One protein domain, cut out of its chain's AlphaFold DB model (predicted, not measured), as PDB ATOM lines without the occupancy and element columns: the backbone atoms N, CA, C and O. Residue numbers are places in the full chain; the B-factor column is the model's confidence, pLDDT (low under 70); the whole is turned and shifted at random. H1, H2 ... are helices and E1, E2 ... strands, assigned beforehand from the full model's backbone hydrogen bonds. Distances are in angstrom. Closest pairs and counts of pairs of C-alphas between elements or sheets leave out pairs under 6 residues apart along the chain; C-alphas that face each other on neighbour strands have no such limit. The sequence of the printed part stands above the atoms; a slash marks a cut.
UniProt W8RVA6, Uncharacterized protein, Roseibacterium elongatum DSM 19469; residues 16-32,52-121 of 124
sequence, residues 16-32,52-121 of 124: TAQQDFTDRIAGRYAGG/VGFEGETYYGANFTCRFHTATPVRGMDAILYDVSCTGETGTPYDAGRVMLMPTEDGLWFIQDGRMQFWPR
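Overview. This is residues 16 to 32 and 52 to 121 of the 124 residues of an uncharacterized protein of Roseibacterium elongatum DSM 19469 (UniProt W8RVA6). Seven strands make one strongly twisted sheet, curled like part of a barrel but left open, with its edge strands E1 and E7 apart. The long strands E3, E4 and E5 each bend along the curl, and the one named helix, H1, packs on one face of the sheet beside the strands, its last residue, Ile 25, near E1, E5 and E6. The printed part has 87 residues, with one named helix and then seven named strands along the chain; the sheet's order is E1 E2 E3 E4 E5 E6 E7, all antiparallel, and the class is mostly strand. The whole is compact, with a radius of gyration of the C-alphas of 12.3 A and spans of 39 by 28 by 25 A.

Arrangement. The sheet holds E1, residues 53 to 55; E2, 58 to 60; E3, 64 to 73; E4, 80 to 88; E5, 93 to 103; E6, 107 to 112; and E7, 115 to 120. They form a meander, each strand the antiparallel neighbour of the one before, and each two in succession form a hairpin. From edge to edge the strands' lines turn by 81 degrees and the way across the sheet turns by 94 degrees. E3 bends by 63 degrees at residue 70, E4 by 53 degrees at residue 83 and E5 by 65 degrees at residue 97. Within hydrogen-bond range are, for instance, N 55 and O 58 of E1 and E2, 2.9 A; N 59 and O 66 of E2 and E3, 2.8 A; N 67 and O 85 of E3 and E4, 2.7 A; N 82 and O 99 of E4 and E5, 2.8 A; N 100 and O 111 of E5 and E6, 2.8 A; and N 119 and O 108 of E7 and E6, 2.8 A. Residues 27 to 28 make a short antiparallel pairing with residues 53 to 54 of E1. H1, residues 16 to 25, is on one face of the sheet at a height over the sheet of 8.0 A, giving two layers, a helix and a sheet. It lies beside the strands, over none of them, but only just: 2 of its C-alphas fall on E3. Its closest C-alphas to E5 are those of Ile 25 and Pro 103, 6.4 A apart, and to E1 those of Ile 25 and Phe 54, 6.6 A apart. In H1 every O i to N i+4 pair is within hydrogen-bond range.

Along the chain. H1 begins at C-alpha 16, (51.057, -26.550, -4.228), and is 14.4 A long. E3, E4 and E5 measure 25.6 A, 23.7 A and 26.7 A; E6 and E7 measure 16.5 A each, E1 6.9 A and E2 6.4 A. E5 begins at C-alpha 93, (30.850, -44.367, -14.832), and E7 ends at C-alpha 120, (28.474, -28.052, 7.099).

Size, cuts and confidence. The two C-alphas farthest apart are those of Gly 76 and Thr 90, 39.7 A. Residues 33 to 51 are not printed, and C-alphas 32 and 52 are 7.3 A apart across the cut, which falls in the link from H1 to E1. Of the links printed whole, E3 to E4 is short and the others are tight. The mean pLDDT of the printed part is 91.6, and no printed residue is under 70.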
ATOM      1  N   THR A  16      51.144 -26.999  -5.622       76.25
ATOM      2  CA  THR A  16      51.057 -26.550  -4.228       76.25
ATOM      3  C   THR A  16      49.727 -25.886  -3.865       76.25
ATOM      4  O   THR A  16      49.208 -26.149  -2.790       76.25
ATOM      5  N   ALA A  17      49.146 -25.062  -4.741       79.12
ATOM      6  CA  ALA A  17      47.878 -24.380  -4.467       79.12
ATOM      7  C   ALA A  17      46.682 -25.337  -4.553       79.12
ATOM      8  O   ALA A  17      45.720 -25.214  -3.804       79.12
ATOM      9  N   GLN A  18      46.754 -26.307  -5.464       81.19
ATOM     10  CA  GLN A  18      45.733 -27.341  -5.582       81.19
ATOM     11  C   GLN A  18      45.783 -28.315  -4.402       81.19
ATOM     12  O   GLN A  18      44.734 -28.664  -3.875       81.19
ATOM     13  N   GLN A  19      46.986 -28.699  -3.962       84.31
ATOM     14  CA  GLN A  19      47.185 -29.510  -2.757       84.31
ATOM     15  C   GLN A  19      46.665 -28.789  -1.506       84.31
ATOM     16  O   GLN A  19      45.845 -29.356  -0.794       84.31
ATOM     17  N   ASP A  20      47.031 -27.516  -1.308       90.25
ATOM     18  CA  ASP A  20      46.521 -26.701  -0.195       90.25
ATOM     19  C   ASP A  20      44.987 -26.634  -0.184       90.25
ATOM     20  O   ASP A  20      44.350 -26.835   0.848       90.25
ATOM     21  N   PHE A  21      44.362 -26.419  -1.345       93.38
ATOM     22  CA  PHE A  21      42.905 -26.431  -1.437       93.38
ATOM     23  C   PHE A  21      42.313 -27.792  -1.053       93.38
ATOM     24  O   PHE A  21      41.365 -27.844  -0.268       93.38
ATOM     25  N   THR A  22      42.861 -28.894  -1.579       92.31
ATOM     26  CA  THR A  22      42.364 -30.241  -1.265       92.31
ATOM     27  C   THR A  22      42.542 -30.606   0.202       92.31
ATOM     28  O   THR A  22      41.655 -31.241   0.768       92.31
ATOM     29  N   ASP A  23      43.623 -30.152   0.836       92.38
ATOM     30  CA  ASP A  23      43.857 -30.342   2.267       92.38
ATOM     31  C   ASP A  23      42.807 -29.584   3.086       92.38
ATOM     32  O   ASP A  23      42.234 -30.125   4.033       92.38
ATOM     33  N   ARG A  24      42.473 -28.354   2.675       93.12
ATOM     34  CA  ARG A  24      41.441 -27.544   3.333       93.12
ATOM     35  C   ARG A  24      40.040 -28.121   3.180       93.12
ATOM     36  O   ARG A  24      39.247 -27.987   4.108       93.12
ATOM     37  N   ILE A  25      39.709 -28.781   2.068       93.44
ATOM     38  CA  ILE A  25      38.387 -29.410   1.888       93.44
ATOM     39  C   ILE A  25      38.327 -30.874   2.334       93.44
ATOM     40  O   ILE A  25      37.240 -31.453   2.322       93.44
ATOM     41  N   ALA A  26      39.439 -31.481   2.746       92.31
ATOM     42  CA  ALA A  26      39.442 -32.852   3.242       92.31
ATOM     43  C   ALA A  26      38.527 -33.002   4.469       92.31
ATOM     44  O   ALA A  26      38.432 -32.099   5.306       92.31
ATOM     45  N   GLY A  27      37.862 -34.153   4.579       89.31
ATOM     46  CA  GLY A  27      37.007 -34.491   5.719       89.31
ATOM     47  C   GLY A  27      35.547 -34.761   5.361       89.31
ATOM     48  O   GLY A  27      35.169 -34.856   4.190       89.31
ATOM     49  N   ARG A  28      34.729 -34.936   6.407       88.38
ATOM     50  CA  ARG A  28      33.306 -35.299   6.320       88.38
ATOM     51  C   ARG A  28      32.395 -34.081   6.402       88.38
ATOM     52  O   ARG A  28      32.700 -33.116   7.103       88.38
ATOM     53  N   TYR A  29      31.239 -34.178   5.748       87.56
ATOM     54  CA  TYR A  29      30.260 -33.095   5.710       87.56
ATOM     55  C   TYR A  29      28.815 -33.573   5.942       87.56
ATOM     56  O   TYR A  29      28.417 -34.652   5.506       87.56
ATOM     57  N   ALA A  30      28.025 -32.735   6.614       83.31
ATOM     58  CA  ALA A  30      26.603 -32.889   6.924       83.31
ATOM     59  C   ALA A  30      25.724 -32.512   5.713       83.31
ATOM     60  O   ALA A  30      25.031 -31.494   5.678       83.31
ATOM     61  N   GLY A  31      25.812 -33.316   4.662       77.50
ATOM     62  CA  GLY A  31      25.200 -33.064   3.362       77.50
ATOM     63  C   GLY A  31      25.983 -33.801   2.287       77.50
ATOM     64  O   GLY A  31      26.780 -34.689   2.588       77.50
ATOM     65  N   GLY A  32      25.767 -33.456   1.025       76.88
ATOM     66  CA  GLY A  32      26.517 -34.088  -0.050       76.88
ATOM     67  C   GLY A  32      25.779 -34.150  -1.366       76.88
ATOM     68  O   GLY A  32      24.618 -33.755  -1.485       76.88
ATOM     69  N   VAL A  52      31.297 -40.251   3.970       78.25
ATOM     70  CA  VAL A  52      30.700 -39.216   3.102       78.25
ATOM     71  C   VAL A  52      31.542 -37.947   3.211       78.25
ATOM     72  O   VAL A  52      31.493 -37.254   4.230       78.25
ATOM     73  N   GLY A  53      32.358 -37.663   2.198       88.12
ATOM     74  CA  GLY A  53      33.345 -36.593   2.299       88.12
ATOM     75  C   GLY A  53      34.415 -36.593   1.216       88.12
ATOM     76  O   GLY A  53      34.321 -37.323   0.230       88.12
ATOM     77  N   PHE A  54      35.426 -35.751   1.415       91.81
ATOM     78  CA  PHE A  54      36.570 -35.603   0.517       91.81
ATOM     79  C   PHE A  54      37.837 -36.239   1.090       91.81
ATOM     80  O   PHE A  54      38.182 -36.033   2.255       91.81
ATOM     81  N   GLU A  55      38.564 -36.931   0.216       91.81
ATOM     82  CA  GLU A  55      39.953 -37.347   0.407       91.81
ATOM     83  C   GLU A  55      40.734 -36.956  -0.855       91.81
ATOM     84  O   GLU A  55      40.556 -37.540  -1.935       91.81
ATOM     85  N   GLY A  56      41.549 -35.905  -0.746       92.50
ATOM     86  CA  GLY A  56      42.164 -35.269  -1.907       92.50
ATOM     87  C   GLY A  56      41.100 -34.784  -2.898       92.50
ATOM     88  O   GLY A  56      40.183 -34.049  -2.545       92.50
ATOM     89  N   GLU A  57      41.200 -35.232  -4.148       94.06
ATOM     90  CA  GLU A  57      40.246 -34.885  -5.215       94.06
ATOM     91  C   GLU A  57      39.133 -35.927  -5.399       94.06
ATOM     92  O   GLU A  57      38.413 -35.916  -6.398       94.06
ATOM     93  N   THR A  58      39.018 -36.889  -4.487       94.12
ATOM     94  CA  THR A  58      37.961 -37.895  -4.541       94.12
ATOM     95  C   THR A  58      36.888 -37.537  -3.525       94.12
ATOM     96  O   THR A  58      37.175 -37.401  -2.338       94.12
ATOM     97  N   TYR A  59      35.650 -37.418  -3.992       92.50
ATOM     98  CA  TYR A  59      34.475 -37.380  -3.139       92.50
ATOM     99  C   TYR A  59      33.856 -38.767  -3.041       92.50
ATOM    100  O   TYR A  59      33.735 -39.511  -4.017       92.50
ATOM    101  N   TYR A  60      33.423 -39.088  -1.844       89.00
ATOM    102  CA  TYR A  60      32.868 -40.362  -1.472       89.00
ATOM    103  C   TYR A  60      31.431 -40.099  -1.046       89.00
ATOM    104  O   TYR A  60      31.186 -39.365  -0.093       89.00
ATOM    105  N   GLY A  61      30.479 -40.627  -1.804       83.06
ATOM    106  CA  GLY A  61      29.069 -40.629  -1.435       83.06
ATOM    107  C   GLY A  61      28.682 -41.951  -0.786       83.06
ATOM    108  O   GLY A  61      29.475 -42.889  -0.752       83.06
ATOM    109  N   ALA A  62      27.432 -42.053  -0.328       78.19
ATOM    110  CA  ALA A  62      26.916 -43.289   0.264       78.19
ATOM    111  C   ALA A  62      27.051 -44.490  -0.694       78.19
ATOM    112  O   ALA A  62      27.583 -45.528  -0.314       78.19
ATOM    113  N   ASN A  63      26.639 -44.312  -1.955       80.25
ATOM    114  CA  ASN A  63      26.590 -45.383  -2.959       80.25
ATOM    115  C   ASN A  63      27.304 -44.996  -4.267       80.25
ATOM    116  O   ASN A  63      26.996 -45.517  -5.337       80.25
ATOM    117  N   PHE A  64      28.213 -44.021  -4.225       86.75
ATOM    118  CA  PHE A  64      28.954 -43.583  -5.406       86.75
ATOM    119  C   PHE A  64      30.298 -42.970  -5.021       86.75
ATOM    120  O   PHE A  64      30.539 -42.586  -3.880       86.75
ATOM    121  N   THR A  65      31.187 -42.861  -5.999       92.12
ATOM    122  CA  THR A  65      32.485 -42.189  -5.867       92.12
ATOM    123  C   THR A  65      32.632 -41.192  -6.992       92.12
ATOM    124  O   THR A  65      32.356 -41.555  -8.126       92.12
ATOM    125  N   CYS A  66      33.098 -39.982  -6.713       94.69
ATOM    126  CA  CYS A  66      33.357 -38.972  -7.729       94.69
ATOM    127  C   CYS A  66      34.816 -38.531  -7.702       94.69
ATOM    128  O   CYS A  66      35.373 -38.296  -6.632       94.69
ATOM    129  N   ARG A  67      35.430 -38.383  -8.874       96.31
ATOM    130  CA  ARG A  67      36.744 -37.778  -9.054       96.31
ATOM    131  C   ARG A  67      36.582 -36.369  -9.604       96.31
ATOM    132  O   ARG A  67      35.937 -36.167 -10.630       96.31
ATOM    133  N   PHE A  68      37.198 -35.421  -8.919       96.06
ATOM    134  CA  PHE A  68      37.285 -34.025  -9.309       96.06
ATOM    135  C   PHE A  68      38.598 -33.840 -10.070       96.06
ATOM    136  O   PHE A  68      39.658 -34.251  -9.603       96.06
ATOM    137  N   HIS A  69      38.538 -33.282 -11.273       94.56
ATOM    138  CA  HIS A  69      39.708 -33.058 -12.117       94.56
ATOM    139  C   HIS A  69      39.573 -31.747 -12.901       94.56
ATOM    140  O   HIS A  69      38.563 -31.051 -12.814       94.56
ATOM    141  N   THR A  70      40.616 -31.376 -13.648       94.06
ATOM    142  CA  THR A  70      40.647 -30.115 -14.414       94.06
ATOM    143  C   THR A  70      40.422 -28.877 -13.523       94.06
ATOM    144  O   THR A  70      39.608 -28.004 -13.826       94.06
ATOM    145  N   ALA A  71      41.137 -28.804 -12.398       95.12
ATOM    146  CA  ALA A  71      41.013 -27.716 -11.431       95.12
ATOM    147  C   ALA A  71      41.236 -26.340 -12.082       95.12
ATOM    148  O   ALA A  71      42.312 -26.045 -12.607       95.12
ATOM    149  N   THR A  72      40.215 -25.486 -12.025       95.19
ATOM    150  CA  THR A  72      40.213 -24.138 -12.597       95.19
ATOM    151  C   THR A  72      39.873 -23.118 -11.507       95.19
ATOM    152  O   THR A  72      38.719 -23.046 -11.083       95.19
ATOM    153  N   PRO A  73      40.836 -22.307 -11.040       94.75
ATOM    154  CA  PRO A  73      40.584 -21.288 -10.026       94.75
ATOM    155  C   PRO A  73      39.567 -20.260 -10.480       94.75
ATOM    156  O   PRO A  73      39.608 -19.779 -11.618       94.75
ATOM    157  N   VAL A  74      38.720 -19.840  -9.552       94.88
ATOM    158  CA  VAL A  74      37.829 -18.708  -9.768       94.88
ATOM    159  C   VAL A  74      38.549 -17.434  -9.347       94.88
ATOM    160  O   VAL A  74      39.001 -17.277  -8.217       94.88
ATOM    161  N   ARG A  75      38.705 -16.504 -10.289       93.56
ATOM    162  CA  ARG A  75      39.494 -15.288 -10.072       93.56
ATOM    163  C   ARG A  75      38.904 -14.441  -8.944       93.56
ATOM    164  O   ARG A  75      37.744 -14.052  -9.013       93.56
ATOM    165  N   GLY A  76      39.746 -14.082  -7.975       94.25
ATOM    166  CA  GLY A  76      39.356 -13.223  -6.854       94.25
ATOM    167  C   GLY A  76      38.469 -13.922  -5.822       94.25
ATOM    168  O   GLY A  76      37.848 -13.241  -5.014       94.25
ATOM    169  N   MET A  77      38.396 -15.254  -5.858       94.94
ATOM    170  CA  MET A  77      37.613 -16.059  -4.929       94.94
ATOM    171  C   MET A  77      38.453 -17.238  -4.444       94.94
ATOM    172  O   MET A  77      39.264 -17.781  -5.193       94.94
ATOM    173  N   ASP A  78      38.228 -17.661  -3.207       94.06
ATOM    174  CA  ASP A  78      38.771 -18.916  -2.691       94.06
ATOM    175  C   ASP A  78      37.886 -20.082  -3.149       94.06
ATOM    176  O   ASP A  78      37.126 -20.664  -2.382       94.06
ATOM    177  N   ALA A  79      37.882 -20.335  -4.458       96.38
ATOM    178  CA  ALA A  79      37.034 -21.340  -5.075       96.38
ATOM    179  C   ALA A  79      37.700 -21.970  -6.296       96.38
ATOM    180  O   ALA A  79      38.438 -21.313  -7.040       96.38
ATOM    181  N   ILE A  80      37.381 -23.239  -6.535       97.31
ATOM    182  CA  ILE A  80      37.858 -23.998  -7.690       97.31
ATOM    183  C   ILE A  80      36.666 -24.610  -8.425       97.31
ATOM    184  O   ILE A  80      35.799 -25.238  -7.820       97.31
ATOM    185  N   LEU A  81      36.639 -24.428  -9.745       97.31
ATOM    186  CA  LEU A  81      35.796 -25.177 -10.671       97.31
ATOM    187  C   LEU A  81      36.498 -26.476 -11.071       97.31
ATOM    188  O   LEU A  81      37.654 -26.453 -11.486       97.31
ATOM    189  N   TYR A  82      35.779 -27.585 -11.001       97.44
ATOM    190  CA  TYR A  82      36.229 -28.911 -11.399       97.44
ATOM    191  C   TYR A  82      35.274 -29.512 -12.416       97.44
ATOM    192  O   TYR A  82      34.059 -29.350 -12.302       97.44
ATOM    193  N   ASP A  83      35.824 -30.274 -13.350       97.62
ATOM    194  CA  ASP A  83      35.062 -31.298 -14.055       97.62
ATOM    195  C   ASP A  83      34.974 -32.533 -13.150       97.62
ATOM    196  O   ASP A  83      35.943 -32.879 -12.464       97.62
ATOM    197  N   VAL A  84      33.807 -33.174 -13.107       97.12
ATOM    198  CA  VAL A  84      33.524 -34.253 -12.160       97.12
ATOM    199  C   VAL A  84      33.043 -35.490 -12.900       97.12
ATOM    200  O   VAL A  84      32.027 -35.469 -13.588       97.12
ATOM    201  N   SER A  85      33.743 -36.601 -12.698       96.94
ATOM    202  CA  SER A  85      33.324 -37.927 -13.154       96.94
ATOM    203  C   SER A  85      32.984 -38.797 -11.955       96.94
ATOM    204  O   SER A  85      33.705 -38.792 -10.959       96.94
ATOM    205  N   CYS A  86      31.892 -39.549 -12.022       95.12
ATOM    206  CA  CYS A  86      31.436 -40.378 -10.913       95.12
ATOM    207  C   CYS A  86      31.208 -41.825 -11.339       95.12
ATOM    208  O   CYS A  86      30.895 -42.112 -12.488       95.12
ATOM    209  N   THR A  87      31.308 -42.731 -10.377       94.62
ATOM    210  CA  THR A  87      30.996 -44.150 -10.502       94.62
ATOM    211  C   THR A  87      29.903 -44.474  -9.497       94.62
ATOM    212  O   THR A  87      30.096 -44.277  -8.296       94.62
ATOM    213  N   GLY A  88      28.747 -44.925  -9.987       88.12
ATOM    214  CA  GLY A  88      27.627 -45.341  -9.140       88.12
ATOM    215  C   GLY A  88      27.829 -46.724  -8.516       88.12
ATOM    216  O   GLY A  88      28.827 -47.396  -8.773       88.12
ATOM    217  N   GLU A  89      26.843 -47.174  -7.748       83.69
ATOM    218  CA  GLU A  89      26.860 -48.446  -7.008       83.69
ATOM    219  C   GLU A  89      27.157 -49.664  -7.895       83.69
ATOM    220  O   GLU A  89      27.894 -50.566  -7.512       83.69
ATOM    221  N   THR A  90      26.640 -49.661  -9.126       89.12
ATOM    222  CA  THR A  90      26.833 -50.739 -10.108       89.12
ATOM    223  C   THR A  90      28.190 -50.691 -10.814       89.12
ATOM    224  O   THR A  90      28.434 -51.473 -11.729       89.12
ATOM    225  N   GLY A  91      29.066 -49.747 -10.455       88.75
ATOM    226  CA  GLY A  91      30.358 -49.546 -11.109       88.75
ATOM    227  C   GLY A  91      30.279 -48.805 -12.447       88.75
ATOM    228  O   GLY A  91      31.301 -48.635 -13.108       88.75
ATOM    229  N   THR A  92      29.093 -48.349 -12.862       91.75
ATOM    230  CA  THR A  92      28.930 -47.633 -14.137       91.75
ATOM    231  C   THR A  92      29.426 -46.188 -14.003       91.75
ATOM    232  O   THR A  92      28.919 -45.467 -13.131       91.75
ATOM    233  N   PRO A  93      30.390 -45.746 -14.834       94.19
ATOM    234  CA  PRO A  93      30.850 -44.367 -14.832       94.19
ATOM    235  C   PRO A  93      29.831 -43.443 -15.509       94.19
ATOM    236  O   PRO A  93      29.193 -43.816 -16.494       94.19
ATOM    237  N   TYR A  94      29.717 -42.218 -15.010       94.56
ATOM    238  CA  TYR A  94      28.930 -41.146 -15.606       94.56
ATOM    239  C   TYR A  94      29.621 -39.791 -15.424       94.56
ATOM    240  O   TYR A  94      30.364 -39.567 -14.466       94.56
ATOM    241  N   ASP A  95      29.371 -38.888 -16.369       95.25
ATOM    242  CA  ASP A  95      29.795 -37.492 -16.284       95.25
ATOM    243  C   ASP A  95      28.820 -36.732 -15.376       95.25
ATOM    244  O   ASP A  95      27.610 -36.727 -15.616       95.25
ATOM    245  N   ALA A  96      29.340 -36.129 -14.308       93.69
ATOM    246  CA  ALA A  96      28.567 -35.314 -13.378       93.69
ATOM    247  C   ALA A  96      28.669 -33.813 -13.706       93.69
ATOM    248  O   ALA A  96      28.152 -32.974 -12.970       93.69
ATOM    249  N   GLY A  97      29.308 -33.455 -14.818       95.56
ATOM    250  CA  GLY A  97      29.454 -32.090 -15.288       95.56
ATOM    251  C   GLY A  97      30.450 -31.290 -14.455       95.56
ATOM    252  O   GLY A  97      31.436 -31.812 -13.935       95.56
ATOM    253  N   ARG A  98      30.197 -29.982 -14.350       97.12
ATOM    254  CA  ARG A  98      31.111 -29.031 -13.713       97.12
ATOM    255  C   ARG A  98      30.580 -28.549 -12.369       97.12
ATOM    256  O   ARG A  98      29.432 -28.119 -12.266       97.12
ATOM    257  N   VAL A  99      31.443 -28.583 -11.361       97.06
ATOM    258  CA  VAL A  99      31.143 -28.200  -9.979       97.06
ATOM    259  C   VAL A  99      32.111 -27.117  -9.532       97.06
ATOM    260  O   VAL A  99      33.310 -27.230  -9.760       97.06
ATOM    261  N   MET A 100      31.610 -26.091  -8.852       97.62
ATOM    262  CA  MET A 100      32.437 -25.168  -8.082       97.62
ATOM    263  C   MET A 100      32.416 -25.561  -6.608       97.62
ATOM    264  O   MET A 100      31.343 -25.727  -6.021       97.62
ATOM    265  N   LEU A 101      33.605 -25.678  -6.025       97.25
ATOM    266  CA  LEU A 101      33.825 -25.874  -4.599       97.25
ATOM    267  C   LEU A 101      34.412 -24.596  -4.003       97.25
ATOM    268  O   LEU A 101      35.355 -24.034  -4.561       97.25
ATOM    269  N   MET A 102      33.863 -24.152  -2.876       97.31
ATOM    270  CA  MET A 102      34.319 -22.958  -2.162       97.31
ATOM    271  C   MET A 102      34.291 -23.222  -0.652       97.31
ATOM    272  O   MET A 102      33.198 -23.259  -0.074       97.31
ATOM    273  N   PRO A 103      35.447 -23.482  -0.013       95.94
ATOM    274  CA  PRO A 103      35.514 -23.698   1.426       95.94
ATOM    275  C   PRO A 103      35.055 -22.461   2.201       95.94
ATOM    276  O   PRO A 103      35.203 -21.323   1.755       95.94
ATOM    277  N   THR A 104      34.515 -22.701   3.389       94.81
ATOM    278  CA  THR A 104      34.222 -21.682   4.397       94.81
ATOM    279  C   THR A 104      34.810 -22.116   5.738       94.81
ATOM    280  O   THR A 104      35.311 -23.232   5.869       94.81
ATOM    281  N   GLU A 105      34.737 -21.248   6.747       92.69
ATOM    282  CA  GLU A 105      35.151 -21.595   8.113       92.69
ATOM    283  C   GLU A 105      34.351 -22.789   8.667       92.69
ATOM    284  O   GLU A 105      34.920 -23.685   9.285       92.69
ATOM    285  N   ASP A 106      33.052 -22.852   8.356       91.69
ATOM    286  CA  ASP A 106      32.126 -23.849   8.909       91.69
ATOM    287  C   ASP A 106      31.845 -25.042   7.975       91.69
ATOM    288  O   ASP A 106      31.096 -25.956   8.333       91.69
ATOM    289  N   GLY A 107      32.374 -25.054   6.749       92.44
ATOM    290  CA  GLY A 107      31.991 -26.068   5.771       92.44
ATOM    291  C   GLY A 107      32.445 -25.808   4.343       92.44
ATOM    292  O   GLY A 107      33.546 -25.327   4.085       92.44
ATOM    293  N   LEU A 108      31.596 -26.209   3.401       93.69
ATOM    294  CA  LEU A 108      31.883 -26.175   1.974       93.69
ATOM    295  C   LEU A 108      30.635 -25.783   1.188       93.69
ATOM    296  O   LEU A 108      29.580 -26.406   1.321       93.69
ATOM    297  N   TRP A 109      30.757 -24.780   0.327       95.31
ATOM    298  CA  TRP A 109      29.756 -24.525  -0.700       95.31
ATOM    299  C   TRP A 109      30.003 -25.423  -1.907       95.31
ATOM    300  O   TRP A 109      31.085 -25.413  -2.497       95.31
ATOM    301  N   PHE A 110      28.964 -26.164  -2.284       94.44
ATOM    302  CA  PHE A 110      28.886 -26.948  -3.508       94.44
ATOM    303  C   PHE A 110      27.920 -26.274  -4.478       94.44
ATOM    304  O   PHE A 110      26.737 -26.088  -4.168       94.44
ATOM    305  N   ILE A 111      28.413 -25.902  -5.655       95.62
ATOM    306  CA  ILE A 111      27.631 -25.184  -6.663       95.62
ATOM    307  C   ILE A 111      27.717 -25.930  -7.989       95.62
ATOM    308  O   ILE A 111      28.804 -26.212  -8.488       95.62
ATOM    309  N   GLN A 112      26.561 -26.242  -8.565       95.25
ATOM    310  CA  GLN A 112      26.452 -27.024  -9.790       95.25
ATOM    311  C   GLN A 112      25.164 -26.657 -10.525       95.25
ATOM    312  O   GLN A 112      24.079 -26.747  -9.952       95.25
ATOM    313  N   ASP A 113      25.292 -26.278 -11.796       92.88
ATOM    314  CA  ASP A 113      24.170 -26.084 -12.727       92.88
ATOM    315  C   ASP A 113      22.988 -25.284 -12.136       92.88
ATOM    316  O   ASP A 113      21.882 -25.787 -11.935       92.88
ATOM    317  N   GLY A 114      23.260 -24.038 -11.731       93.12
ATOM    318  CA  GLY A 114      22.254 -23.132 -11.162       93.12
ATOM    319  C   GLY A 114      21.792 -23.467  -9.738       93.12
ATOM    320  O   GLY A 114      20.958 -22.750  -9.187       93.12
ATOM    321  N   ARG A 115      22.331 -24.521  -9.117       91.25
ATOM    322  CA  ARG A 115      22.027 -24.919  -7.736       91.25
ATOM    323  C   ARG A 115      23.219 -24.669  -6.826       91.25
ATOM    324  O   ARG A 115      24.367 -24.846  -7.227       91.25
ATOM    325  N   MET A 116      22.928 -24.297  -5.585       92.75
ATOM    326  CA  MET A 116      23.909 -24.083  -4.526       92.75
ATOM    327  C   MET A 116      23.465 -24.822  -3.269       92.75
ATOM    328  O   MET A 116      22.294 -24.762  -2.895       92.75
ATOM    329  N   GLN A 117      24.399 -25.512  -2.621       91.00
ATOM    330  CA  GLN A 117      24.169 -26.237  -1.379       91.00
ATOM    331  C   GLN A 117      25.322 -25.985  -0.413       91.00
ATOM    332  O   GLN A 117      26.487 -26.072  -0.803       91.00
ATOM    333  N   PHE A 118      24.990 -25.678   0.840       91.81
ATOM    334  CA  PHE A 118      25.974 -25.634   1.914       91.81
ATOM    335  C   PHE A 118      26.102 -27.018   2.530       91.81
ATOM    336  O   PHE A 118      25.094 -27.634   2.882       91.81
ATOM    337  N   TRP A 119      27.334 -27.482   2.685       90.62
ATOM    338  CA  TRP A 119      27.666 -28.708   3.389       90.62
ATOM    339  C   TRP A 119      28.445 -28.332   4.655       90.62
ATOM    340  O   TRP A 119      29.640 -28.043   4.561       90.62
ATOM    341  N   PRO A 120      27.792 -28.289   5.833       90.69
ATOM    342  CA  PRO A 120      28.474 -28.052   7.099       90.69
ATOM    343  C   PRO A 120      29.524 -29.132   7.345       90.69
ATOM    344  O   PRO A 120      29.285 -30.307   7.061       90.69
ATOM    345  N   ARG A 121      30.683 -28.756   7.877       90.31
ATOM    346  CA  ARG A 121      31.710 -29.722   8.265       90.31
ATOM    347  C   ARG A 121      31.239 -30.514   9.482       90.31
ATOM    348  O   ARG A 121      30.651 -29.960  10.409       90.31
TER     349      ARG A 121